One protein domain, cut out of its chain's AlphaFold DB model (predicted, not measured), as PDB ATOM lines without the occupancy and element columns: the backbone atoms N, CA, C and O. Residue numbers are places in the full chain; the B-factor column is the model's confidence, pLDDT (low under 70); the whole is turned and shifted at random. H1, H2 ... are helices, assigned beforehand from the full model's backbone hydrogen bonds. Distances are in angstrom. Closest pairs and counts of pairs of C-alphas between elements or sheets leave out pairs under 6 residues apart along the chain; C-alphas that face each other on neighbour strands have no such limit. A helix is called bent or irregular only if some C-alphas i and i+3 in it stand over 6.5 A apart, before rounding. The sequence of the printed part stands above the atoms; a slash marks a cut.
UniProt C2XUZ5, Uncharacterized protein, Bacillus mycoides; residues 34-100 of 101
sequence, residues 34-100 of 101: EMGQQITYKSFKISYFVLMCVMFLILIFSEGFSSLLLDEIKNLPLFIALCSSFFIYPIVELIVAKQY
ATOM      1  N   GLU A  34      25.194 -23.648  16.974       82.62
ATOM      2  CA  GLU A  34      23.772 -23.793  16.635       82.62
ATOM      3  C   GLU A  34      23.496 -24.995  15.711       82.62
ATOM      4  O   GLU A  34      22.439 -25.627  15.801       82.62
ATOM      5  N   MET A  35      24.435 -25.334  14.827       83.69
ATOM      6  CA  MET A  35      24.337 -26.464  13.909       83.69
ATOM      7  C   MET A  35      24.473 -27.796  14.657       83.69
ATOM      8  O   MET A  35      23.641 -28.685  14.459       83.69
ATOM      9  N   GLY A  36      25.436 -27.925  15.566       83.75
ATOM     10  CA  GLY A  36      25.647 -29.078  16.436       83.75
ATOM     11  C   GLY A  36      24.445 -29.355  17.334       83.75
ATOM     12  O   GLY A  36      23.997 -30.504  17.450       83.75
ATOM     13  N   GLN A  37      23.822 -28.302  17.872       84.06
ATOM     14  CA  GLN A  37      22.564 -28.424  18.615       84.06
ATOM     15  C   GLN A  37      21.422 -28.945  17.735       84.06
ATOM     16  O   GLN A  37      20.685 -29.849  18.146       84.06
ATOM     17  N   GLN A  38      21.284 -28.441  16.504       87.25
ATOM     18  CA  GLN A  38      20.269 -28.937  15.568       87.25
ATOM     19  C   GLN A  38      20.510 -30.392  15.154       87.25
ATOM     20  O   GLN A  38      19.548 -31.165  15.071       87.25
ATOM     21  N   ILE A  39      21.763 -30.776  14.895       87.44
ATOM     22  CA  ILE A  39      22.154 -32.156  14.575       87.44
ATOM     23  C   ILE A  39      21.767 -33.069  15.735       87.44
ATOM     24  O   ILE A  39      21.088 -34.075  15.519       87.44
ATOM     25  N   THR A  40      22.121 -32.690  16.960       87.50
ATOM     26  CA  THR A  40      21.815 -33.448  18.177       87.50
ATOM     27  C   THR A  40      20.309 -33.610  18.362       87.50
ATOM     28  O   THR A  40      19.818 -34.732  18.488       87.50
ATOM     29  N   TYR A  41      19.544 -32.519  18.287       87.56
ATOM     30  CA  TYR A  41      18.090 -32.550  18.458       87.56
ATOM     31  C   TYR A  41      17.391 -33.435  17.412       87.56
ATOM     32  O   TYR A  41      16.572 -34.295  17.756       87.56
ATOM     33  N   LYS A  42      17.743 -33.279  16.128       89.75
ATOM     34  CA  LYS A  42      17.196 -34.114  15.044       89.75
ATOM     35  C   LYS A  42      17.575 -35.582  15.227       89.75
ATOM     36  O   LYS A  42      16.717 -36.452  15.079       89.75
ATOM     37  N   SER A  43      18.827 -35.854  15.590       90.44
ATOM     38  CA  SER A  43      19.334 -37.214  15.798       90.44
ATOM     39  C   SER A  43      18.637 -37.909  16.962       90.44
ATOM     40  O   SER A  43      18.262 -39.071  16.824       90.44
ATOM     41  N   PHE A  44      18.372 -37.210  18.072       89.50
ATOM     42  CA  PHE A  44      17.596 -37.761  19.189       89.50
ATOM     43  C   PHE A  44      16.183 -38.152  18.765       89.50
ATOM     44  O   PHE A  44      15.730 -39.258  19.066       89.50
ATOM     45  N   LYS A  45      15.502 -37.277  18.016       90.44
ATOM     46  CA  LYS A  45      14.156 -37.559  17.512       90.44
ATOM     47  C   LYS A  45      14.144 -38.775  16.587       90.44
ATOM     48  O   LYS A  45      13.305 -39.653  16.754       90.44
ATOM     49  N   ILE A  46      15.083 -38.857  15.644       93.19
ATOM     50  CA  ILE A  46      15.197 -40.003  14.729       93.19
ATOM     51  C   ILE A  46      15.515 -41.286  15.509       93.19
ATOM     52  O   ILE A  46      14.847 -42.298  15.314       93.19
ATOM     53  N   SER A  47      16.477 -41.233  16.433       93.50
ATOM     54  CA  SER A  47      16.904 -42.387  17.238       93.50
ATOM     55  C   SER A  47      15.762 -42.970  18.067       93.50
ATOM     56  O   SER A  47      15.648 -44.188  18.175       93.50
ATOM     57  N   TYR A  48      14.881 -42.118  18.599       93.19
ATOM     58  CA  TYR A  48      13.680 -42.551  19.309       93.19
ATOM     59  C   TYR A  48      12.779 -43.442  18.441       93.19
ATOM     60  O   TYR A  48      12.421 -44.549  18.844       93.19
ATOM     61  N   PHE A  49      12.452 -42.989  17.225       93.88
ATOM     62  CA  PHE A  49      11.617 -43.760  16.301       93.88
ATOM     63  C   PHE A  49      12.326 -45.019  15.796       93.88
ATOM     64  O   PHE A  49      11.697 -46.068  15.689       93.88
ATOM     65  N   VAL A  50      13.638 -44.955  15.555       96.44
ATOM     66  CA  VAL A  50      14.434 -46.140  15.198       96.44
ATOM     67  C   VAL A  50      14.375 -47.184  16.316       96.44
ATOM     68  O   VAL A  50      14.120 -48.354  16.037       96.44
ATOM     69  N   LEU A  51      14.542 -46.782  17.579       94.75
ATOM     70  CA  LEU A  51      14.470 -47.698  18.717       94.75
ATOM     71  C   LEU A  51      13.071 -48.305  18.875       94.75
ATOM     72  O   LEU A  51      12.954 -49.502  19.126       94.75
ATOM     73  N   MET A  52      12.015 -47.513  18.668       95.06
ATOM     74  CA  MET A  52      10.638 -48.015  18.617       95.06
ATOM     75  C   MET A  52      10.479 -49.104  17.545       95.06
ATOM     76  O   MET A  52       9.956 -50.179  17.840       95.06
ATOM     77  N   CYS A  53      10.972 -48.869  16.325       95.31
ATOM     78  CA  CYS A  53      10.936 -49.865  15.253       95.31
ATOM     79  C   CYS A  53      11.729 -51.127  15.612       95.31
ATOM     80  O   CYS A  53      11.252 -52.232  15.372       95.31
ATOM     81  N   VAL A  54      12.911 -50.987  16.219       96.06
ATOM     82  CA  VAL A  54      13.716 -52.131  16.674       96.06
ATOM     83  C   VAL A  54      12.963 -52.945  17.726       96.06
ATOM     84  O   VAL A  54      12.889 -54.164  17.593       96.06
ATOM     85  N   MET A  55      12.352 -52.306  18.731       94.25
ATOM     86  CA  MET A  55      11.538 -53.004  19.736       94.25
ATOM     87  C   MET A  55      10.370 -53.760  19.097       94.25
ATOM     88  O   MET A  55      10.126 -54.913  19.445       94.25
ATOM     89  N   PHE A  56       9.688 -53.141  18.131       92.19
ATOM     90  CA  PHE A  56       8.598 -53.777  17.394       92.19
ATOM     91  C   PHE A  56       9.069 -55.000  16.596       92.19
ATOM     92  O   PHE A  56       8.455 -56.063  16.675       92.19
ATOM     93  N   LEU A  57      10.193 -54.889  15.882       93.38
ATOM     94  CA  LEU A  57      10.777 -56.012  15.146       93.38
ATOM     95  C   LEU A  57      11.197 -57.145  16.086       93.38
ATOM     96  O   LEU A  57      10.890 -58.301  15.810       93.38
ATOM     97  N   ILE A  58      11.854 -56.833  17.211       92.62
ATOM     98  CA  ILE A  58      12.236 -57.837  18.216       92.62
ATOM     99  C   ILE A  58      10.998 -58.564  18.743       92.62
ATOM    100  O   ILE A  58      11.043 -59.780  18.898       92.62
ATOM    101  N   LEU A  59       9.894 -57.851  18.981       90.50
ATOM    102  CA  LEU A  59       8.644 -58.452  19.443       90.50
ATOM    103  C   LEU A  59       8.089 -59.444  18.410       90.50
ATOM    104  O   LEU A  59       7.824 -60.593  18.758       90.50
ATOM    105  N   ILE A  60       8.038 -59.057  17.130       88.44
ATOM    106  CA  ILE A  60       7.617 -59.949  16.035       88.44
ATOM    107  C   ILE A  60       8.533 -61.173  15.922       88.44
ATOM    108  O   ILE A  60       8.046 -62.291  15.779       88.44
ATOM    109  N   PHE A  61       9.855 -60.997  15.983       89.25
ATOM    110  CA  PHE A  61      10.792 -62.121  15.882       89.25
ATOM    111  C   PHE A  61      10.764 -63.032  17.115       89.25
ATOM    112  O   PHE A  61      10.977 -64.235  16.985       89.25
ATOM    113  N   SER A  62      10.504 -62.477  18.300       86.94
ATOM    114  CA  SER A  62      10.457 -63.230  19.555       86.94
ATOM    115  C   SER A  62       9.169 -64.035  19.714       86.94
ATOM    116  O   SER A  62       9.202 -65.098  20.328       86.94
ATOM    117  N   GLU A  63       8.039 -63.528  19.226       83.00
ATOM    118  CA  GLU A  63       6.715 -64.127  19.452       83.00
ATOM    119  C   GLU A  63       6.084 -64.705  18.179       83.00
ATOM    120  O   GLU A  63       5.098 -65.437  18.240       83.00
ATOM    121  N   GLY A  64       6.667 -64.412  17.016       79.00
ATOM    122  CA  GLY A  64       6.092 -64.721  15.715       79.00
ATOM    123  C   GLY A  64       4.968 -63.757  15.327       79.00
ATOM    124  O   GLY A  64       4.576 -62.856  16.074       79.00
ATOM    125  N   PHE A  65       4.401 -63.975  14.138       74.00
ATOM    126  CA  PHE A  65       3.283 -63.171  13.626       74.00
ATOM    127  C   PHE A  65       2.001 -63.297  14.470       74.00
ATOM    128  O   PHE A  65       1.130 -62.439  14.363       74.00
ATOM    129  N   SER A  66       1.897 -64.310  15.342       68.81
ATOM    130  CA  SER A  66       0.775 -64.456  16.280       68.81
ATOM    131  C   SER A  66       0.682 -63.314  17.298       68.81
ATOM    132  O   SER A  66      -0.407 -63.044  17.792       68.81
ATOM    133  N   SER A  67       1.769 -62.578  17.558       64.69
ATOM    134  CA  SER A  67       1.741 -61.381  18.419       64.69
ATOM    135  C   SER A  67       0.837 -60.258  17.891       64.69
ATOM    136  O   SER A  67       0.379 -59.416  18.663       64.69
ATOM    137  N   LEU A  68       0.504 -60.270  16.594       66.94
ATOM    138  CA  LEU A  68      -0.435 -59.327  15.977       66.94
ATOM    139  C   LEU A  68      -1.879 -59.542  16.474       66.94
ATOM    140  O   LEU A  68      -2.679 -58.612  16.459       66.94
ATOM    141  N   LEU A  69      -2.205 -60.744  16.966       69.81
ATOM    142  CA  LEU A  69      -3.504 -61.057  17.569       69.81
ATOM    143  C   LEU A  69      -3.637 -60.568  19.021       69.81
ATOM    144  O   LEU A  69      -4.718 -60.705  19.576       69.81
ATOM    145  N   LEU A  70      -2.585 -59.982  19.618       69.12
ATOM    146  CA  LEU A  70      -2.536 -59.378  20.967       69.12
ATOM    147  C   LEU A  70      -2.880 -60.304  22.158       69.12
ATOM    148  O   LEU A  70      -2.530 -59.971  23.288       69.12
ATOM    149  N   ASP A  71      -3.485 -61.468  21.926       69.50
ATOM    150  CA  ASP A  71      -3.970 -62.384  22.967       69.50
ATOM    151  C   ASP A  71      -2.897 -63.355  23.498       69.50
ATOM    152  O   ASP A  71      -3.077 -63.952  24.558       69.50
ATOM    153  N   GLU A  72      -1.764 -63.515  22.801       71.75
ATOM    154  CA  GLU A  72      -0.735 -64.522  23.134       71.75
ATOM    155  C   GLU A  72       0.664 -63.937  23.412       71.75
ATOM    156  O   GLU A  72       1.681 -64.620  23.269       71.75
ATOM    157  N   ILE A  73       0.733 -62.666  23.822       81.12
ATOM    158  CA  ILE A  73       2.005 -61.978  24.089       81.12
ATOM    159  C   ILE A  73       2.670 -62.554  25.343       81.12
ATOM    160  O   ILE A  73       2.164 -62.427  26.461       81.12
ATOM    161  N   LYS A  74       3.842 -63.168  25.168       83.38
ATOM    162  CA  LYS A  74       4.619 -63.796  26.256       83.38
ATOM    163  C   LYS A  74       5.648 -62.832  26.835       83.38
ATOM    164  O   LYS A  74       5.905 -62.838  28.038       83.38
ATOM    165  N   ASN A  75       6.225 -61.976  26.000       87.88
ATOM    166  CA  ASN A  75       7.206 -60.964  26.359       87.88
ATOM    167  C   ASN A  75       6.515 -59.646  26.730       87.88
ATOM    168  O   ASN A  75       6.726 -58.584  26.139       87.88
ATOM    169  N   LEU A  76       5.684 -59.737  27.768       88.06
ATOM    170  CA  LEU A  76       4.911 -58.627  28.314       88.06
ATOM    171  C   LEU A  76       5.772 -57.393  28.672       88.06
ATOM    172  O   LEU A  76       5.330 -56.279  28.388       88.06
ATOM    173  N   PRO A  77       7.012 -57.522  29.196       92.56
ATOM    174  CA  PRO A  77       7.890 -56.370  29.408       92.56
ATOM    175  C   PRO A  77       8.216 -55.589  28.125       92.56
ATOM    176  O   PRO A  77       8.145 -54.359  28.125       92.56
ATOM    177  N   LEU A  78       8.543 -56.281  27.026       91.31
ATOM    178  CA  LEU A  78       8.860 -55.639  25.745       91.31
ATOM    179  C   LEU A  78       7.623 -54.969  25.139       91.31
ATOM    180  O   LEU A  78       7.710 -53.855  24.623       91.31
ATOM    181  N   PHE A  79       6.466 -55.619  25.255       90.88
ATOM    182  CA  PHE A  79       5.196 -55.061  24.803       90.88
ATOM    183  C   PHE A  79       4.822 -53.783  25.563       90.88
ATOM    184  O   PHE A  79       4.486 -52.777  24.942       90.88
ATOM    185  N   ILE A  80       4.950 -53.773  26.895       92.31
ATOM    186  CA  ILE A  80       4.708 -52.567  27.703       92.31
ATOM    187  C   ILE A  80       5.676 -51.446  27.316       92.31
ATOM    188  O   ILE A  80       5.246 -50.296  27.204       92.31
ATOM    189  N   ALA A  81       6.958 -51.750  27.092       94.56
ATOM    190  CA  ALA A  81       7.940 -50.755  26.662       94.56
ATOM    191  C   ALA A  81       7.566 -50.135  25.303       94.56
ATOM    192  O   ALA A  81       7.578 -48.909  25.157       94.56
ATOM    193  N   LEU A  82       7.154 -50.965  24.341       93.06
ATOM    194  CA  LEU A  82       6.681 -50.508  23.037       93.06
ATOM    195  C   LEU A  82       5.423 -49.638  23.169       93.06
ATOM    196  O   LEU A  82       5.403 -48.522  22.658       93.06
ATOM    197  N   CYS A  83       4.409 -50.090  23.907       92.38
ATOM    198  CA  CYS A  83       3.194 -49.308  24.156       92.38
ATOM    199  C   CYS A  83       3.502 -47.972  24.848       92.38
ATOM    200  O   CYS A  83       2.938 -46.938  24.491       92.38
ATOM    201  N   SER A  84       4.450 -47.971  25.789       95.38
ATOM    202  CA  SER A  84       4.872 -46.761  26.498       95.38
ATOM    203  C   SER A  84       5.510 -45.732  25.574       95.38
ATOM    204  O   SER A  84       5.295 -44.527  25.723       95.38
ATOM    205  N   SER A  85       6.236 -46.190  24.553       93.75
ATOM    206  CA  SER A  85       6.851 -45.304  23.564       93.75
ATOM    207  C   SER A  85       5.841 -44.486  22.735       93.75
ATOM    208  O   SER A  85       6.217 -43.487  22.124       93.75
ATOM    209  N   PHE A  86       4.544 -44.805  22.731       92.12
ATOM    210  CA  PHE A  86       3.561 -43.937  22.066       92.12
ATOM    211  C   PHE A  86       3.280 -42.646  22.840       92.12
ATOM    212  O   PHE A  86       3.011 -41.613  22.228       92.12
ATOM    213  N   PHE A  87       3.367 -42.678  24.172       94.00
ATOM    214  CA  PHE A  87       3.043 -41.526  25.017       94.00
ATOM    215  C   PHE A  87       4.253 -40.891  25.712       94.00
ATOM    216  O   PHE A  87       4.153 -39.751  26.157       94.00
ATOM    217  N   ILE A  88       5.412 -41.556  25.770       94.62
ATOM    218  CA  ILE A  88       6.634 -40.954  26.330       94.62
ATOM    219  C   ILE A  88       7.009 -39.673  25.577       94.62
ATOM    220  O   ILE A  88       7.193 -38.638  26.211       94.62
ATOM    221  N   TYR A  89       7.065 -39.712  24.241       91.25
ATOM    222  CA  TYR A  89       7.399 -38.535  23.433       91.25
ATOM    223  C   TYR A  89       6.484 -37.321  23.720       91.25
ATOM    224  O   TYR A  89       7.017 -36.280  24.107       91.25
ATOM    225  N   PRO A  90       5.137 -37.414  23.635       92.06
ATOM    226  CA  PRO A  90       4.274 -36.265  23.923       92.06
ATOM    227  C   PRO A  90       4.313 -35.817  25.393       92.06
ATOM    228  O   PRO A  90       4.178 -34.625  25.661       92.06
ATOM    229  N   ILE A  91       4.528 -36.723  26.355       95.12
ATOM    230  CA  ILE A  91       4.697 -36.341  27.767       95.12
ATOM    231  C   ILE A  91       5.984 -35.533  27.961       95.12
ATOM    232  O   ILE A  91       5.956 -34.489  28.613       95.12
ATOM    233  N   VAL A  92       7.101 -35.992  27.392       93.38
ATOM    234  CA  VAL A  92       8.380 -35.274  27.463       93.38
ATOM    235  C   VAL A  92       8.262 -33.917  26.770       93.38
ATOM    236  O   VAL A  92       8.679 -32.913  27.344       93.38
ATOM    237  N   GLU A  93       7.625 -33.856  25.598       91.75
ATOM    238  CA  GLU A  93       7.381 -32.598  24.884       91.75
ATOM    239  C   GLU A  93       6.539 -31.625  25.724       91.75
ATOM    240  O   GLU A  93       6.875 -30.447  25.823       91.75
ATOM    241  N   LEU A  94       5.508 -32.116  26.421       93.00
ATOM    242  CA  LEU A  94       4.696 -31.309  27.334       93.00
ATOM    243  C   LEU A  94       5.512 -30.764  28.514       93.00
ATOM    244  O   LEU A  94       5.343 -29.600  28.885       93.00
ATOM    245  N   ILE A  95       6.379 -31.580  29.120       93.88
ATOM    246  CA  ILE A  95       7.242 -31.159  30.238       93.88
ATOM    247  C   ILE A  95       8.232 -30.088  29.776       93.88
ATOM    248  O   ILE A  95       8.377 -29.066  30.445       93.88
ATOM    249  N   VAL A  96       8.878 -30.298  28.629       90.62
ATOM    250  CA  VAL A  96       9.851 -29.357  28.062       90.62
ATOM    251  C   VAL A  96       9.163 -28.056  27.645       90.62
ATOM    252  O   VAL A  96       9.634 -26.980  27.995       90.62
ATOM    253  N   ALA A  97       7.994 -28.118  27.001       90.88
ATOM    254  CA  ALA A  97       7.236 -26.932  26.592       90.88
ATOM    255  C   ALA A  97       6.826 -26.031  27.770       90.88
ATOM    256  O   ALA A  97       6.702 -24.819  27.602       90.88
ATOM    257  N   LYS A  98       6.637 -26.594  28.971       90.00
ATOM    258  CA  LYS A  98       6.363 -25.816  30.191       90.00
ATOM    259  C   LYS A  98       7.551 -24.977  30.664       90.00
ATOM    260  O   LYS A  98       7.326 -24.046  31.419       90.00
ATOM    261  N   GLN A  99       8.779 -25.286  30.249       85.38
ATOM    262  CA  GLN A  99       9.973 -24.516  30.627       85.38
ATOM    263  C   GLN A  99      10.139 -23.232  29.803       85.38
ATOM    264  O   GLN A  99      10.900 -22.352  30.190       85.38
ATOM    265  N   TYR A 100       9.419 -23.118  28.683       78.94
ATOM    266  CA  TYR A 100       9.425 -21.949  27.798       78.94
ATOM    267  C   TYR A 100       8.190 -21.047  27.990       78.94
ATOM    268  O   TYR A 100       7.939 -20.175  27.157       78.94
TER     269      TYR A 100
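AT A GLANCE: This is residues 34 to 100 of the 101 residues of an uncharacterized protein of Bacillus mycoides (UniProt C2XUZ5). Two long helices, H1 and the bent H3, make an open V, joined at one end through short H2. Their free ends, residues 34 to 44 and 90 to 100, stick out. The printed part has 67 residues with three named helices, in the order H1, H2, H3. It is all helix and loose, with radius of gyration of the C-alphas 15.4 A and spans of 46 by 24 by 15 A.

IN THESE COORDINATES: Find C-alpha 34 at (23.772, -23.793, 16.635); H1, residues 34 to 63, runs 43.9 A from there. H2 holds residues 65 to 69. H3, residues 76 to 100, was assigned as one helix by its hydrogen bonds but is bent, with C-alphas 86 and 89 6.8 A apart. Its arms are H3a, residues 76 to 86, 16.0 A, and H3b, residues 89 to 100, 17.3 A, ending at (9.425, -21.949, 27.798).

HOW THE PARTS SIT: Look at Met 55 and Leu 82, whose C-alphas, 6.4 A apart, are the closest where H1, with residues 52 to 59 alone, touches H3a. These run opposite ways at a steep tilt of 36 degrees, only just past shallow. H1 and H3b are apart. H2 is close to but not clearly touching H1. Every O i to N i+4 pair is within hydrogen-bond range in H1, 6 of 7 in H3a, 6 of 8 in H3b and 0 of 1 in H2, which has 2 of 2 O i to N i+3 pairs.

THE WHOLE: The farthest C-alphas, Glu 34 and Glu 72, are 48.0 A apart. The printed part has no cut and no long link; pLDDT is under 70 at residues 66 to 71.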